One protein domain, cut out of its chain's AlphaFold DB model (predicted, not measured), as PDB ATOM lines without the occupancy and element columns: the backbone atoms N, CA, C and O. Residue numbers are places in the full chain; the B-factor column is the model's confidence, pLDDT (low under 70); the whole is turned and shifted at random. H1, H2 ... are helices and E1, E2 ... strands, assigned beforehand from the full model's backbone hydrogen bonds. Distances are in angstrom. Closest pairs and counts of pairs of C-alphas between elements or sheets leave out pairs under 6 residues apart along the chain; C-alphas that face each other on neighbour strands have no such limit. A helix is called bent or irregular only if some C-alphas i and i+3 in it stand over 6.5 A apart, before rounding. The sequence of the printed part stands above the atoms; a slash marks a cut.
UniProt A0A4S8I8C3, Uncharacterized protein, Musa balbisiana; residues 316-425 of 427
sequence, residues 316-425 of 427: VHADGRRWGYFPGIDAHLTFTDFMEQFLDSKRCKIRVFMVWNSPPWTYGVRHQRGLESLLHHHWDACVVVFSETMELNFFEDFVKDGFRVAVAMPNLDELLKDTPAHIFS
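Overview. This is residues 316 to 425 of the 427 residues of an uncharacterized protein of Musa balbisiana (UniProt A0A4S8I8C3). A small sheet of three parallel strands, E1, E2 and E3, makes the middle of the domain, with H1 lying lengthwise over one face while H2 and H3 only graze the sheet. Past the end of E3 the short helices H4 and H5 form a small head off the sheet, at one end of the longest span, and the unnamed stretch 316 to 334 runs on the E3 side. The printed part has 110 residues with five named helices and three named strands, in the order H1 E1 H2 E2 H3 E3 H4 H5; the sheet's order is E1, E2, E3. The class is mixed, helices and strands, and the whole is compact, with a radius of gyration of the C-alphas of 14.1 A and spans of 41 by 33 by 24 A.

Along the chain. Residues 316 to 334 hold no named element. H1, residues 335 to 344, is 13.9 A long and begins at C-alpha 335 (-57.398, -34.512, -19.261). E1, residues 350 to 355, measures 16.6 A. H2, residues 365 to 377, is the longest helix at 18.3 A. E2, residues 381 to 386, measures 15.9 A and begins at C-alpha 381 (-40.261, -24.536, -16.850). H3 is residues 396 to 400, and E3, residues 404 to 408, measures 12.6 A. H4 is residues 412 to 415. H5, residues 420 to 425, measures 10.4 A, ends at C-alpha 425 (-67.014, -29.798, -29.753), and is only just irregular: C-alphas 420 and 423 are 6.7 A apart.

Arrangement. E1 and E2 are parallel at 18 degrees, with N 352 and O 382 within hydrogen-bond range at 2.9 A. E2 and E3 are parallel at 16 degrees, with N 406 and O 383 within hydrogen-bond range at 3.0 A. E1 and E3 are edge strands. H1 and the sheet make two layers, a helix on one face of a sheet. H1 lies over E2 at a height over the sheet of 9.5 A and runs along the strands, at 1 degree to E2 on the local plane; the closest C-alphas of H1 and E2, Leu 343 and Cys 382, are 6.9 A apart. E1, H2, E2 and E2, H3, E3 are strand-helix-strand units, two parallel neighbour strands with a helix between, each with a right-handed crossover. H2 grazes the sheet with residues 371 to 375, and H3 with residues 396 to 399. H1, H2 and H3 are apart from one another. H4 and H5 are not on the sheet; they touch, their closest C-alphas, Asp 413 and Ser 425, being 5.2 A apart. In H1, H2 and H3 every O i to N i+4 pair is within hydrogen-bond range; in H5 0 of 2 are, beside 2 of 3 O i to N i+3 pairs, and H4 is too short for an O i to N i+4 pair.

Size, cuts and confidence. The two C-alphas farthest apart, those of Asp 401 and Pro 420, are 42.1 A apart. The printed part has no cut, and no link is long. Mean pLDDT of the printed part is 86.5, with residues 345 to 347 under 70.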
ATOM      1  N   VAL A 316     -46.808 -42.700 -30.178       75.12
ATOM      2  CA  VAL A 316     -47.939 -42.668 -29.250       75.12
ATOM      3  C   VAL A 316     -48.899 -41.566 -29.682       75.12
ATOM      4  O   VAL A 316     -48.608 -40.382 -29.545       75.12
ATOM      5  N   HIS A 317     -50.062 -41.956 -30.189       76.19
ATOM      6  CA  HIS A 317     -51.115 -41.026 -30.585       76.19
ATOM      7  C   HIS A 317     -52.159 -40.863 -29.473       76.19
ATOM      8  O   HIS A 317     -52.259 -41.681 -28.553       76.19
ATOM      9  N   ALA A 318     -52.932 -39.782 -29.552       77.12
ATOM     10  CA  ALA A 318     -54.072 -39.578 -28.677       77.12
ATOM     11  C   ALA A 318     -55.248 -40.462 -29.126       77.12
ATOM     12  O   ALA A 318     -55.782 -40.306 -30.220       77.12
ATOM     13  N   ASP A 319     -55.661 -41.388 -28.259       74.44
ATOM     14  CA  ASP A 319     -56.698 -42.391 -28.557       74.44
ATOM     15  C   ASP A 319     -58.074 -42.021 -27.952       74.44
ATOM     16  O   ASP A 319     -58.919 -42.890 -27.728       74.44
ATOM     17  N   GLY A 320     -58.274 -40.765 -27.527       70.75
ATOM     18  CA  GLY A 320     -59.460 -40.309 -26.773       70.75
ATOM     19  C   GLY A 320     -59.571 -40.856 -25.336       70.75
ATOM     20  O   GLY A 320     -60.327 -40.341 -24.520       70.75
ATOM     21  N   ARG A 321     -58.791 -41.888 -24.991       72.69
ATOM     22  CA  ARG A 321     -58.516 -42.326 -23.605       72.69
ATOM     23  C   ARG A 321     -57.165 -41.859 -23.084       72.69
ATOM     24  O   ARG A 321     -56.909 -41.968 -21.891       72.69
ATOM     25  N   ARG A 322     -56.283 -41.445 -23.990       81.00
ATOM     26  CA  ARG A 322     -54.955 -40.917 -23.696       81.00
ATOM     27  C   ARG A 322     -54.896 -39.518 -24.265       81.00
ATOM     28  O   ARG A 322     -54.995 -39.354 -25.478       81.00
ATOM     29  N   TRP A 323     -54.796 -38.544 -23.375       83.50
ATOM     30  CA  TRP A 323     -54.834 -37.127 -23.725       83.50
ATOM     31  C   TRP A 323     -53.444 -36.509 -23.775       83.50
ATOM     32  O   TRP A 323     -53.233 -35.534 -24.479       83.50
ATOM     33  N   GLY A 324     -52.487 -37.084 -23.054       86.50
ATOM     34  CA  GLY A 324     -51.109 -36.624 -23.001       86.50
ATOM     35  C   GLY A 324     -50.181 -37.754 -22.588       86.50
ATOM     36  O   GLY A 324     -50.620 -38.778 -22.057       86.50
ATOM     37  N   TYR A 325     -48.890 -37.574 -22.847       87.44
ATOM     38  CA  TYR A 325     -47.858 -38.505 -22.409       87.44
ATOM     39  C   TYR A 325     -46.727 -37.750 -21.717       87.44
ATOM     40  O   TYR A 325     -46.175 -36.791 -22.254       87.44
ATOM     41  N   PHE A 326     -46.373 -38.205 -20.518       87.19
ATOM     42  CA  PHE A 326     -45.157 -37.794 -19.834       87.19
ATOM     43  C   PHE A 326     -44.657 -38.950 -18.952       87.19
ATOM     44  O   PHE A 326     -45.464 -39.554 -18.239       87.19
ATOM     45  N   PRO A 327     -43.353 -39.284 -18.960       85.75
ATOM     46  CA  PRO A 327     -42.824 -40.370 -18.145       85.75
ATOM     47  C   PRO A 327     -43.114 -40.176 -16.653       85.75
ATOM     48  O   PRO A 327     -42.795 -39.144 -16.065       85.75
ATOM     49  N   GLY A 328     -43.699 -41.198 -16.027       82.69
ATOM     50  CA  GLY A 328     -44.048 -41.187 -14.602       82.69
ATOM     51  C   GLY A 328     -45.451 -40.665 -14.278       82.69
ATOM     52  O   GLY A 328     -45.830 -40.702 -13.110       82.69
ATOM     53  N   ILE A 329     -46.221 -40.233 -15.280       85.94
ATOM     54  CA  ILE A 329     -47.650 -39.923 -15.156       85.94
ATOM     55  C   ILE A 329     -48.438 -41.004 -15.900       85.94
ATOM     56  O   ILE A 329     -48.009 -41.480 -16.953       85.94
ATOM     57  N   ASP A 330     -49.570 -41.429 -15.340       83.94
ATOM     58  CA  ASP A 330     -50.436 -42.398 -16.010       83.94
ATOM     59  C   ASP A 330     -51.106 -41.749 -17.232       83.94
ATOM     60  O   ASP A 330     -51.781 -40.725 -17.131       83.94
ATOM     61  N   ALA A 331     -50.912 -42.349 -18.406       80.38
ATOM     62  CA  ALA A 331     -51.432 -41.830 -19.668       80.38
ATOM     63  C   ALA A 331     -52.967 -41.924 -19.762       80.38
ATOM     64  O   ALA A 331     -53.562 -41.264 -20.611       80.38
ATOM     65  N   HIS A 332     -53.605 -42.749 -18.923       82.50
ATOM     66  CA  HIS A 332     -55.052 -43.000 -18.939       82.50
ATOM     67  C   HIS A 332     -55.863 -42.135 -17.963       82.50
ATOM     68  O   HIS A 332     -57.050 -42.393 -17.750       82.50
ATOM     69  N   LEU A 333     -55.240 -41.118 -17.366       84.06
ATOM     70  CA  LEU A 333     -55.933 -40.127 -16.546       84.06
ATOM     71  C   LEU A 333     -56.895 -39.274 -17.386       84.06
ATOM     72  O   LEU A 333     -56.766 -39.176 -18.610       84.06
ATOM     73  N   THR A 334     -57.861 -38.633 -16.720       85.25
ATOM     74  CA  THR A 334     -58.670 -37.593 -17.373       85.25
ATOM     75  C   THR A 334     -57.770 -36.434 -17.800       85.25
ATOM     76  O   THR A 334     -56.676 -36.259 -17.257       85.25
ATOM     77  N   PHE A 335     -58.199 -35.640 -18.785       85.06
ATOM     78  CA  PHE A 335     -57.398 -34.512 -19.261       85.06
ATOM     79  C   PHE A 335     -57.053 -33.555 -18.110       85.06
ATOM     80  O   PHE A 335     -55.890 -33.185 -17.944       85.06
ATOM     81  N   THR A 336     -58.040 -33.223 -17.275       86.94
ATOM     82  CA  THR A 336     -57.850 -32.348 -16.115       86.94
ATOM     83  C   THR A 336     -56.875 -32.956 -15.103       86.94
ATOM     84  O   THR A 336     -55.904 -32.296 -14.741       86.94
ATOM     85  N   ASP A 337     -57.041 -34.230 -14.729       88.44
ATOM     86  CA  ASP A 337     -56.146 -34.892 -13.765       88.44
ATOM     87  C   ASP A 337     -54.707 -35.020 -14.294       88.44
ATOM     88  O   ASP A 337     -53.742 -34.873 -13.539       88.44
ATOM     89  N   PHE A 338     -54.539 -35.284 -15.595       89.31
ATOM     90  CA  PHE A 338     -53.226 -35.326 -16.242       89.31
ATOM     91  C   PHE A 338     -52.539 -33.958 -16.174       89.31
ATOM     92  O   PHE A 338     -51.374 -33.859 -15.780       89.31
ATOM     93  N   MET A 339     -53.267 -32.899 -16.533       88.38
ATOM     94  CA  MET A 339     -52.758 -31.529 -16.521       88.38
ATOM     95  C   MET A 339     -52.409 -31.072 -15.105       88.38
ATOM     96  O   MET A 339     -51.351 -30.473 -14.905       88.38
ATOM     97  N   GLU A 340     -53.251 -31.393 -14.121       88.31
ATOM     98  CA  GLU A 340     -52.961 -31.141 -12.712       88.31
ATOM     99  C   GLU A 340     -51.696 -31.877 -12.285       88.31
ATOM    100  O   GLU A 340     -50.763 -31.229 -11.829       88.31
ATOM    101  N   GLN A 341     -51.565 -33.184 -12.522       88.38
ATOM    102  CA  GLN A 341     -50.357 -33.925 -12.126       88.38
ATOM    103  C   GLN A 341     -49.079 -33.423 -12.813       88.38
ATOM    104  O   GLN A 341     -48.019 -33.354 -12.180       88.38
ATOM    105  N   PHE A 342     -49.166 -33.036 -14.086       88.75
ATOM    106  CA  PHE A 342     -48.034 -32.477 -14.821       88.75
ATOM    107  C   PHE A 342     -47.596 -31.122 -14.237       88.75
ATOM    108  O   PHE A 342     -46.402 -30.891 -14.005       88.75
ATOM    109  N   LEU A 343     -48.557 -30.243 -13.932       87.44
ATOM    110  CA  LEU A 343     -48.314 -28.868 -13.479       87.44
ATOM    111  C   LEU A 343     -48.128 -28.713 -11.958       87.44
ATOM    112  O   LEU A 343     -47.476 -27.752 -11.530       87.44
ATOM    113  N   ASP A 344     -48.691 -29.610 -11.146       76.75
ATOM    114  CA  ASP A 344     -48.611 -29.620  -9.673       76.75
ATOM    115  C   ASP A 344     -47.366 -30.316  -9.147       76.75
ATOM    116  O   ASP A 344     -47.063 -30.252  -7.946       76.75
ATOM    117  N   SER A 345     -46.567 -30.914 -10.031       61.94
ATOM    118  CA  SER A 345     -45.200 -31.235  -9.663       61.94
ATOM    119  C   SER A 345     -44.553 -29.936  -9.151       61.94
ATOM    120  O   SER A 345     -44.470 -28.943  -9.872       61.94
ATOM    121  N   LYS A 346     -44.156 -29.906  -7.864       59.31
ATOM    122  CA  LYS A 346     -43.652 -28.734  -7.095       59.31
ATOM    123  C   LYS A 346     -42.347 -28.118  -7.640       59.31
ATOM    124  O   LYS A 346     -41.535 -27.569  -6.902       59.31
ATOM    125  N   ARG A 347     -42.095 -28.296  -8.928       68.62
ATOM    126  CA  ARG A 347     -40.879 -28.004  -9.663       68.62
ATOM    127  C   ARG A 347     -41.154 -27.139 -10.900       68.62
ATOM    128  O   ARG A 347     -40.191 -26.731 -11.525       68.62
ATOM    129  N   CYS A 348     -42.413 -26.830 -11.231       83.31
ATOM    130  CA  CYS A 348     -42.746 -25.875 -12.289       83.31
ATOM    131  C   CYS A 348     -42.670 -24.434 -11.753       83.31
ATOM    132  O   CYS A 348     -43.599 -23.977 -11.085       83.31
ATOM    133  N   LYS A 349     -41.586 -23.698 -12.038       85.56
ATOM    134  CA  LYS A 349     -41.497 -22.259 -11.686       85.56
ATOM    135  C   LYS A 349     -42.291 -21.379 -12.644       85.56
ATOM    136  O   LYS A 349     -42.860 -20.370 -12.240       85.56
ATOM    137  N   ILE A 350     -42.301 -21.768 -13.913       89.12
ATOM    138  CA  ILE A 350     -43.016 -21.094 -14.990       89.12
ATOM    139  C   ILE A 350     -43.814 -22.159 -15.732       89.12
ATOM    140  O   ILE A 350     -43.319 -23.259 -15.978       89.12
ATOM    141  N   ARG A 351     -45.062 -21.826 -16.057       91.62
ATOM    142  CA  ARG A 351     -45.970 -22.669 -16.832       91.62
ATOM    143  C   ARG A 351     -46.167 -21.999 -18.182       91.62
ATOM    144  O   ARG A 351     -46.586 -20.844 -18.232       91.62
ATOM    145  N   VAL A 352     -45.818 -22.702 -19.250       92.31
ATOM    146  CA  VAL A 352     -45.888 -22.189 -20.617       92.31
ATOM    147  C   VAL A 352     -46.820 -23.080 -21.407       92.31
ATOM    148  O   VAL A 352     -46.675 -24.299 -21.407       92.31
ATOM    149  N   PHE A 353     -47.766 -22.456 -22.092       92.81
ATOM    150  CA  PHE A 353     -48.712 -23.139 -22.953       92.81
ATOM    151  C   PHE A 353     -48.445 -22.703 -24.386       92.81
ATOM    152  O   PHE A 353     -48.396 -21.508 -24.680       92.81
ATOM    153  N   MET A 354     -48.245 -23.674 -25.262       92.25
ATOM    154  CA  MET A 354     -48.069 -23.461 -26.691       92.25
ATOM    155  C   MET A 354     -49.183 -24.193 -27.424       92.25
ATOM    156  O   MET A 354     -49.640 -25.236 -26.974       92.25
ATOM    157  N   VAL A 355     -49.618 -23.650 -28.554       92.94
ATOM    158  CA  VAL A 355     -50.630 -24.275 -29.407       92.94
ATOM    159  C   VAL A 355     -49.996 -24.544 -30.761       92.94
ATOM    160  O   VAL A 355     -49.363 -23.656 -31.338       92.94
ATOM    161  N   TRP A 356     -50.152 -25.767 -31.256       92.81
ATOM    162  CA  TRP A 356     -49.608 -26.204 -32.529       92.81
ATOM    163  C   TRP A 356     -50.674 -26.910 -33.366       92.81
ATOM    164  O   TRP A 356     -50.990 -28.080 -33.160       92.81
ATOM    165  N   ASN A 357     -51.191 -26.187 -34.358       90.12
ATOM    166  CA  ASN A 357     -52.251 -26.668 -35.252       90.12
ATOM    167  C   ASN A 357     -51.715 -27.153 -36.607       90.12
ATOM    168  O   ASN A 357     -52.481 -27.528 -37.489       90.12
ATOM    169  N   SER A 358     -50.399 -27.074 -36.819       89.69
ATOM    170  CA  SER A 358     -49.762 -27.485 -38.071       89.69
ATOM    171  C   SER A 358     -49.283 -28.935 -37.979       89.69
ATOM    172  O   SER A 358     -49.088 -29.460 -36.884       89.69
ATOM    173  N   PRO A 359     -49.086 -29.640 -39.096       89.75
ATOM    174  CA  PRO A 359     -48.614 -31.016 -39.039       89.75
ATOM    175  C   PRO A 359     -47.169 -31.130 -38.503       89.75
ATOM    176  O   PRO A 359     -46.394 -30.177 -38.648       89.75
ATOM    177  N   PRO A 360     -46.753 -32.279 -37.933       88.69
ATOM    178  CA  PRO A 360     -45.483 -32.407 -37.201       88.69
ATOM    179  C   PRO A 360     -44.244 -32.082 -38.036       88.69
ATOM    180  O   PRO A 360     -43.316 -31.447 -37.551       88.69
ATOM    181  N   TRP A 361     -44.250 -32.421 -39.328       85.50
ATOM    182  CA  TRP A 361     -43.130 -32.151 -40.241       85.50
ATOM    183  C   TRP A 361     -42.870 -30.657 -40.488       85.50
ATOM    184  O   TRP A 361     -41.821 -30.291 -41.015       85.50
ATOM    185  N   THR A 362     -43.812 -29.779 -40.133       91.62
ATOM    186  CA  THR A 362     -43.611 -28.320 -40.199       91.62
ATOM    187  C   THR A 362     -42.926 -27.764 -38.952       91.62
ATOM    188  O   THR A 362     -42.453 -26.621 -38.966       91.62
ATOM    189  N   TYR A 363     -42.811 -28.569 -37.889       90.00
ATOM    190  CA  TYR A 363     -42.041 -28.235 -36.698       90.00
ATOM    191  C   TYR A 363     -40.542 -28.357 -37.007       90.00
ATOM    192  O   TYR A 363     -39.887 -29.360 -36.754       90.00
ATOM    193  N   GLY A 364     -40.013 -27.323 -37.657       89.56
ATOM    194  CA  GLY A 364     -38.606 -27.247 -38.034       89.56
ATOM    195  C   GLY A 364     -37.707 -26.621 -36.967       89.56
ATOM    196  O   GLY A 364     -38.151 -26.140 -35.922       89.56
ATOM    197  N   VAL A 365     -36.424 -26.506 -37.320       91.12
ATOM    198  CA  VAL A 365     -35.325 -25.997 -36.473       91.12
ATOM    199  C   VAL A 365     -35.633 -24.644 -35.823       91.12
ATOM    200  O   VAL A 365     -35.216 -24.379 -34.700       91.12
ATOM    201  N   ARG A 366     -36.379 -23.765 -36.504       89.12
ATOM    202  CA  ARG A 366     -36.736 -22.447 -35.960       89.12
ATOM    203  C   ARG A 366     -37.589 -22.553 -34.693       89.12
ATOM    204  O   ARG A 366     -37.321 -21.848 -33.727       89.12
ATOM    205  N   HIS A 367     -38.608 -23.409 -34.715       90.94
ATOM    206  CA  HIS A 367     -39.531 -23.586 -33.594       90.94
ATOM    207  C   HIS A 367     -38.851 -24.344 -32.457       90.94
ATOM    208  O   HIS A 367     -38.973 -23.943 -31.301       90.94
ATOM    209  N   GLN A 368     -38.044 -25.345 -32.813       91.38
ATOM    210  CA  GLN A 368     -37.202 -26.068 -31.871       91.38
ATOM    211  C   GLN A 368     -36.264 -25.122 -31.106       91.38
ATOM    212  O   GLN A 368     -36.260 -25.136 -29.880       91.38
ATOM    213  N   ARG A 369     -35.553 -24.219 -31.797       91.56
ATOM    214  CA  ARG A 369     -34.685 -23.219 -31.146       91.56
ATOM    215  C   ARG A 369     -35.441 -22.270 -30.220       91.56
ATOM    216  O   ARG A 369     -34.882 -21.813 -29.229       91.56
ATOM    217  N   GLY A 370     -36.699 -21.959 -30.535       91.69
ATOM    218  CA  GLY A 370     -37.558 -21.169 -29.653       91.69
ATOM    219  C   GLY A 370     -37.830 -21.887 -28.331       91.69
ATOM    220  O   GLY A 370     -37.688 -21.289 -27.265       91.69
ATOM    221  N   LEU A 371     -38.152 -23.182 -28.398       92.06
ATOM    222  CA  LEU A 371     -38.344 -24.019 -27.215       92.06
ATOM    223  C   LEU A 371     -37.034 -24.203 -26.431       92.06
ATOM    224  O   LEU A 371     -37.017 -24.029 -25.215       92.06
ATOM    225  N   GLU A 372     -35.925 -24.470 -27.122       92.31
ATOM    226  CA  GLU A 372     -34.592 -24.581 -26.515       92.31
ATOM    227  C   GLU A 372     -34.185 -23.289 -25.801       92.31
ATOM    228  O   GLU A 372     -33.705 -23.337 -24.674       92.31
ATOM    229  N   SER A 373     -34.421 -22.125 -26.412       93.06
ATOM    230  CA  SER A 373     -34.127 -20.828 -25.795       93.06
ATOM    231  C   SER A 373     -34.933 -20.609 -24.515       93.06
ATOM    232  O   SER A 373     -34.396 -20.098 -23.530       93.06
ATOM    233  N   LEU A 374     -36.202 -21.020 -24.505       91.38
ATOM    234  CA  LEU A 374     -37.055 -20.933 -23.323       91.38
ATOM    235  C   LEU A 374     -36.523 -21.819 -22.195       91.38
ATOM    236  O   LEU A 374     -36.356 -21.351 -21.067       91.38
ATOM    237  N   LEU A 375     -36.220 -23.078 -22.509       90.69
ATOM    238  CA  LEU A 375     -35.709 -24.056 -21.549       90.69
ATOM    239  C   LEU A 375     -34.290 -23.717 -21.071       90.69
ATOM    240  O   LEU A 375     -33.939 -24.002 -19.926       90.69
ATOM    241  N   HIS A 376     -33.497 -23.038 -21.902       90.88
ATOM    242  CA  HIS A 376     -32.170 -22.549 -21.545       90.88
ATOM    243  C   HIS A 376     -32.225 -21.503 -20.423       90.88
ATOM    244  O   HIS A 376     -31.461 -21.578 -19.462       90.88
ATOM    245  N   HIS A 377     -33.151 -20.543 -20.508       90.69
ATOM    246  CA  HIS A 377     -33.340 -19.545 -19.451       90.69
ATOM    247  C   HIS A 377     -34.130 -20.092 -18.257       90.69
ATOM    248  O   HIS A 377     -33.929 -19.660 -17.118       90.69
ATOM    249  N   HIS A 378     -35.017 -21.057 -18.501       90.25
ATOM    250  CA  HIS A 378     -35.912 -21.618 -17.498       90.25
ATOM    251  C   HIS A 378     -35.869 -23.148 -17.500       90.25
ATOM    252  O   HIS A 378     -36.781 -23.814 -17.980       90.25
ATOM    253  N   TRP A 379     -34.835 -23.706 -16.868       88.56
ATOM    254  CA  TRP A 379     -34.643 -25.159 -16.754       88.56
ATOM    255  C   TRP A 379     -35.777 -25.887 -16.000       88.56
ATOM    256  O   TRP A 379     -36.055 -27.052 -16.257       88.56
ATOM    257  N   ASP A 380     -36.451 -25.181 -15.087       88.81
ATOM    258  CA  ASP A 380     -37.597 -25.649 -14.291       88.81
ATOM    259  C   ASP A 380     -38.960 -25.256 -14.913       88.81
ATOM    260  O   ASP A 380     -39.987 -25.244 -14.226       88.81
ATOM    261  N   ALA A 381     -38.998 -24.835 -16.182       91.62
ATOM    262  CA  ALA A 381     -40.261 -24.536 -16.850       91.62
ATOM    263  C   ALA A 381     -41.014 -25.821 -17.215       91.62
ATOM    264  O   ALA A 381     -40.417 -26.825 -17.601       91.62
ATOM    265  N   CYS A 382     -42.338 -25.761 -17.116       92.94
ATOM    266  CA  CYS A 382     -43.236 -26.804 -17.591       92.94
ATOM    267  C   CYS A 382     -43.938 -26.291 -18.837       92.94
ATOM    268  O   CYS A 382     -44.690 -25.315 -18.771       92.94
ATOM    269  N   VAL A 383     -43.644 -26.928 -19.967       93.62
ATOM    270  CA  VAL A 383     -44.194 -26.561 -21.269       93.62
ATOM    271  C   VAL A 383     -45.230 -27.599 -21.669       93.62
ATOM    272  O   VAL A 383     -44.923 -28.786 -21.756       93.62
ATOM    273  N   VAL A 384     -46.452 -27.142 -21.922       93.50
ATOM    274  CA  VAL A 384     -47.504 -27.964 -22.518       93.50
ATOM    275  C   VAL A 384     -47.749 -27.474 -23.933       93.50
ATOM    276  O   VAL A 384     -48.032 -26.294 -24.146       93.50
ATOM    277  N   VAL A 385     -47.634 -28.382 -24.896       93.88
ATOM    278  CA  VAL A 385     -47.934 -28.120 -26.301       93.88
ATOM    279  C   VAL A 385     -49.277 -28.758 -26.628       93.88
ATOM    280  O   VAL A 385     -49.398 -29.979 -26.662       93.88
ATOM    281  N   PHE A 386     -50.288 -27.929 -26.867       92.12
ATOM    282  CA  PHE A 386     -51.590 -28.377 -27.330       92.12
ATOM    283  C   PHE A 386     -51.549 -28.636 -28.825       92.12
ATOM    284  O   PHE A 386     -51.319 -27.709 -29.605       92.12
ATOM    285  N   SER A 387     -51.759 -29.884 -29.223       90.88
ATOM    286  CA  SER A 387     -51.778 -30.262 -30.629       90.88
ATOM    287  C   SER A 387     -52.635 -31.498 -30.850       90.88
ATOM    288  O   SER A 387     -52.578 -32.448 -30.075       90.88
ATOM    289  N   GLU A 388     -53.414 -31.481 -31.926       86.94
ATOM    290  CA  GLU A 388     -54.164 -32.644 -32.418       86.94
ATOM    291  C   GLU A 388     -53.363 -33.435 -33.459       86.94
ATOM    292  O   GLU A 388     -53.593 -34.619 -33.678       86.94
ATOM    293  N   THR A 389     -52.427 -32.764 -34.131       86.69
ATOM    294  CA  THR A 389     -51.670 -33.300 -35.264       86.69
ATOM    295  C   THR A 389     -50.335 -33.902 -34.848       86.69
ATOM    296  O   THR A 389     -49.750 -34.649 -35.630       86.69
ATOM    297  N   MET A 390     -49.827 -33.551 -33.664       88.12
ATOM    298  CA  MET A 390     -48.572 -34.064 -33.123       88.12
ATOM    299  C   MET A 390     -48.763 -35.307 -32.269       88.12
ATOM    300  O   MET A 390     -49.743 -35.465 -31.548       88.12
ATOM    301  N   GLU A 391     -47.758 -36.169 -32.329       88.56
ATOM    302  CA  GLU A 391     -47.655 -37.354 -31.493       88.56
ATOM    303  C   GLU A 391     -47.382 -36.957 -30.037       88.56
ATOM    304  O   GLU A 391     -46.666 -35.989 -29.757       88.56
ATOM    305  N   LEU A 392     -47.926 -37.721 -29.091       88.06
ATOM    306  CA  LEU A 392     -47.799 -37.440 -27.660       88.06
ATOM    307  C   LEU A 392     -46.348 -37.548 -27.179       88.06
ATOM    308  O   LEU A 392     -45.931 -36.854 -26.253       88.06
ATOM    309  N   ASN A 393     -45.569 -38.403 -27.835       87.69
ATOM    310  CA  ASN A 393     -44.149 -38.593 -27.601       87.69
ATOM    311  C   ASN A 393     -43.266 -37.722 -28.505       87.69
ATOM    312  O   ASN A 393     -42.062 -37.876 -28.467       87.69
ATOM    313  N   PHE A 394     -43.776 -36.756 -29.271       89.62
ATOM    314  CA  PHE A 394     -42.936 -35.993 -30.210       89.62
ATOM    315  C   PHE A 394     -41.684 -35.333 -29.579       89.62
ATOM    316  O   PHE A 394     -40.659 -35.179 -30.237       89.62
ATOM    317  N   PHE A 395     -41.740 -34.958 -28.296       90.56
ATOM    318  CA  PHE A 395     -40.633 -34.313 -27.575       90.56
ATOM    319  C   PHE A 395     -39.829 -35.261 -26.665       90.56
ATOM    320  O   PHE A 395     -39.276 -34.802 -25.664       90.56
ATOM    321  N   GLU A 396     -39.730 -36.563 -26.970       89.19
ATOM    322  CA  GLU A 396     -38.995 -37.518 -26.112       89.19
ATOM    323  C   GLU A 396     -37.577 -37.066 -25.789       89.19
ATOM    324  O   GLU A 396     -37.103 -37.275 -24.677       89.19
ATOM    325  N   ASP A 397     -36.895 -36.472 -26.764       90.25
ATOM    326  CA  ASP A 397     -35.490 -36.110 -26.635       90.25
ATOM    327  C   ASP A 397     -35.299 -35.012 -25.583       90.25
ATOM    328  O   ASP A 397     -34.439 -35.131 -24.714       90.25
ATOM    329  N   PHE A 398     -36.208 -34.034 -25.535       90.38
ATOM    330  CA  PHE A 398     -36.234 -33.036 -24.463       90.38
ATOM    331  C   PHE A 398     -36.512 -33.666 -23.097       90.38
ATOM    332  O   PHE A 398     -35.953 -33.243 -22.084       90.38
ATOM    333  N   VAL A 399     -37.367 -34.686 -23.053       89.69
ATOM    334  CA  VAL A 399     -37.688 -35.391 -21.810       89.69
ATOM    335  C   VAL A 399     -36.509 -36.248 -21.334       89.69
ATOM    336  O   VAL A 399     -36.246 -36.298 -20.129       89.69
ATOM    337  N   LYS A 400     -35.755 -36.868 -22.253       89.88
ATOM    338  CA  LYS A 400     -34.503 -37.596 -21.963       89.88
ATOM    339  C   LYS A 400     -33.440 -36.662 -21.382       89.88
ATOM    340  O   LYS A 400     -32.761 -37.046 -20.432       89.88
ATOM    341  N   ASP A 401     -33.374 -35.427 -21.875       89.19
ATOM    342  CA  ASP A 401     -32.497 -34.374 -21.347       89.19
ATOM    343  C   ASP A 401     -32.958 -33.821 -19.982       89.19
ATOM    344  O   ASP A 401     -32.258 -33.033 -19.343       89.19
ATOM    345  N   GLY A 402     -34.119 -34.263 -19.490       87.81
ATOM    346  CA  GLY A 402     -34.664 -33.905 -18.183       87.81
ATOM    347  C   GLY A 402     -35.567 -32.671 -18.192       87.81
ATOM    348  O   GLY A 402     -35.986 -32.223 -17.118       87.81
ATOM    349  N   PHE A 403     -35.898 -32.130 -19.367       90.56
ATOM    350  CA  PHE A 403     -36.866 -31.045 -19.492       90.56
ATOM    351  C   PHE A 403     -38.302 -31.556 -19.369       90.56
ATOM    352  O   PHE A 403     -38.638 -32.692 -19.706       90.56
ATOM    353  N   ARG A 404     -39.187 -30.681 -18.889       90.06
ATOM    354  CA  ARG A 404     -40.615 -30.973 -18.754       90.06
ATOM    355  C   ARG A 404     -41.390 -30.377 -19.907       90.06
ATOM    356  O   ARG A 404     -41.915 -29.269 -19.814       90.06
ATOM    357  N   VAL A 405     -41.467 -31.151 -20.977       92.62
ATOM    358  CA  VAL A 405     -42.288 -30.840 -22.142       92.62
ATOM    359  C   VAL A 405     -43.264 -31.988 -22.341       92.62
ATOM    360  O   VAL A 405     -42.850 -33.144 -22.376       92.62
ATOM    361  N   ALA A 406     -44.549 -31.671 -22.446       92.19
ATOM    362  CA  ALA A 406     -45.584 -32.644 -22.769       92.19
ATOM    363  C   ALA A 406     -46.423 -32.136 -23.938       92.19
ATOM    364  O   ALA A 406     -46.784 -30.957 -23.990       92.19
ATOM    365  N   VAL A 407     -46.744 -33.037 -24.863       93.12
ATOM    366  CA  VAL A 407     -47.794 -32.800 -25.853       93.12
ATOM    367  C   VAL A 407     -49.102 -33.296 -25.257       93.12
ATOM    368  O   VAL A 407     -49.159 -34.399 -24.709       93.12
ATOM    369  N   ALA A 408     -50.138 -32.470 -25.345       91.44
ATOM    370  CA  ALA A 408     -51.476 -32.828 -24.911       91.44
ATOM    371  C   ALA A 408     -52.483 -32.519 -26.019       91.44
ATOM    372  O   ALA A 408     -52.496 -31.422 -26.578       91.44
ATOM    373  N   MET A 409     -53.360 -33.469 -26.311       89.94
ATOM    374  CA  MET A 409     -54.527 -33.230 -27.142       89.94
ATOM    375  C   MET A 409     -55.618 -32.595 -26.266       89.94
ATOM    376  O   MET A 409     -56.010 -33.192 -25.258       89.94
ATOM    377  N   PRO A 410     -56.099 -31.384 -26.593       83.25
ATOM    378  CA  PRO A 410     -57.122 -30.725 -25.795       83.25
ATOM    379  C   PRO A 410     -58.455 -31.477 -25.892       83.25
ATOM    380  O   PRO A 410     -58.956 -31.741 -26.984       83.25
ATOM    381  N   ASN A 411     -59.064 -31.782 -24.745       83.06
ATOM    382  CA  ASN A 411     -60.417 -32.330 -24.704       83.06
ATOM    383  C   ASN A 411     -61.444 -31.201 -24.868       83.06
ATOM    384  O   ASN A 411     -61.902 -30.625 -23.881       83.06
ATOM    385  N   LEU A 412     -61.796 -30.861 -26.110       80.88
ATOM    386  CA  LEU A 412     -62.761 -29.790 -26.397       80.88
ATOM    387  C   LEU A 412     -64.136 -30.047 -25.764       80.88
ATOM    388  O   LEU A 412     -64.818 -29.095 -25.397       80.88
ATOM    389  N   ASP A 413     -64.526 -31.310 -25.601       81.38
ATOM    390  CA  ASP A 413     -65.824 -31.679 -25.037       81.38
ATOM    391  C   ASP A 413     -65.917 -31.355 -23.538       81.38
ATOM    392  O   ASP A 413     -66.889 -30.757 -23.072       81.38
ATOM    393  N   GLU A 414     -64.857 -31.667 -22.791       80.81
ATOM    394  CA  GLU A 414     -64.733 -31.340 -21.365       80.81
ATOM    395  C   GLU A 414     -64.451 -29.849 -21.140       80.81
ATOM    396  O   GLU A 414     -65.046 -29.242 -20.252       80.81
ATOM    397  N   LEU A 415     -63.596 -29.238 -21.967       81.06
ATOM    398  CA  LEU A 415     -63.200 -27.831 -21.837       81.06
ATOM    399  C   LEU A 415     -64.336 -26.855 -22.146       81.06
ATOM    400  O   LEU A 415     -64.413 -25.785 -21.542       81.06
ATOM    401  N   LEU A 416     -65.197 -27.196 -23.106       84.69
ATOM    402  CA  LEU A 416     -66.314 -26.346 -23.517       84.69
ATOM    403  C   LEU A 416     -67.611 -26.693 -22.795       84.69
ATOM    404  O   LEU A 416     -68.634 -26.061 -23.067       84.69
ATOM    405  N   LYS A 417     -67.584 -27.656 -21.869       83.56
ATOM    406  CA  LYS A 417     -68.740 -28.016 -21.053       83.56
ATOM    407  C   LYS A 417     -69.308 -26.768 -20.369       83.56
ATOM    408  O   LYS A 417     -68.572 -25.914 -19.884       83.56
ATOM    409  N   ASP A 418     -70.630 -26.638 -20.401       85.56
ATOM    410  CA  ASP A 418     -71.384 -25.495 -19.863       85.56
ATOM    411  C   ASP A 418     -71.160 -24.148 -20.583       85.56
ATOM    412  O   ASP A 418     -71.705 -23.120 -20.172       85.56
ATOM    413  N   THR A 419     -70.431 -24.135 -21.704       87.19
ATOM    414  CA  THR A 419     -70.321 -22.960 -22.578       87.19
ATOM    415  C   THR A 419     -71.250 -23.086 -23.791       87.19
ATOM    416  O   THR A 419     -71.474 -24.189 -24.295       87.19
ATOM    417  N   PRO A 420     -71.759 -21.970 -24.350       87.69
ATOM    418  CA  PRO A 420     -72.516 -22.008 -25.605       87.69
ATOM    419  C   PRO A 420     -71.684 -22.530 -26.789       87.69
ATOM    420  O   PRO A 420     -72.245 -22.900 -27.817       87.69
ATOM    421  N   ALA A 421     -70.356 -22.589 -26.644       82.50
ATOM    422  CA  ALA A 421     -69.448 -23.146 -27.634       82.50
ATOM    423  C   ALA A 421     -69.371 -24.685 -27.609       82.50
ATOM    424  O   ALA A 421     -68.805 -25.256 -28.535       82.50
ATOM    425  N   HIS A 422     -69.986 -25.364 -26.630       85.25
ATOM    426  CA  HIS A 422     -70.053 -26.832 -26.574       85.25
ATOM    427  C   HIS A 422     -70.673 -27.452 -27.838       85.25
ATOM    428  O   HIS A 422     -70.325 -28.549 -28.243       85.25
ATOM    429  N   ILE A 423     -71.544 -26.725 -28.541       82.31
ATOM    430  CA  ILE A 423     -72.128 -27.188 -29.810       82.31
ATOM    431  C   ILE A 423     -71.032 -27.483 -30.857       82.31
ATOM    432  O   ILE A 423     -71.198 -28.372 -31.690       82.31
ATOM    433  N   PHE A 424     -69.896 -26.782 -30.788       75.38
ATOM    434  CA  PHE A 424     -68.778 -26.939 -31.717       75.38
ATOM    435  C   PHE A 424     -67.779 -28.040 -31.320       75.38
ATOM    436  O   PHE A 424     -66.878 -28.308 -32.108       75.38
ATOM    437  N   SER A 425     -67.914 -28.697 -30.156       71.69
ATOM    438  CA  SER A 425     -67.014 -29.798 -29.753       71.69
ATOM    439  C   SER A 425     -67.369 -31.153 -30.377       71.69
ATOM    440  O   SER A 425     -66.573 -32.080 -30.290       71.69
TER     441      SER A 425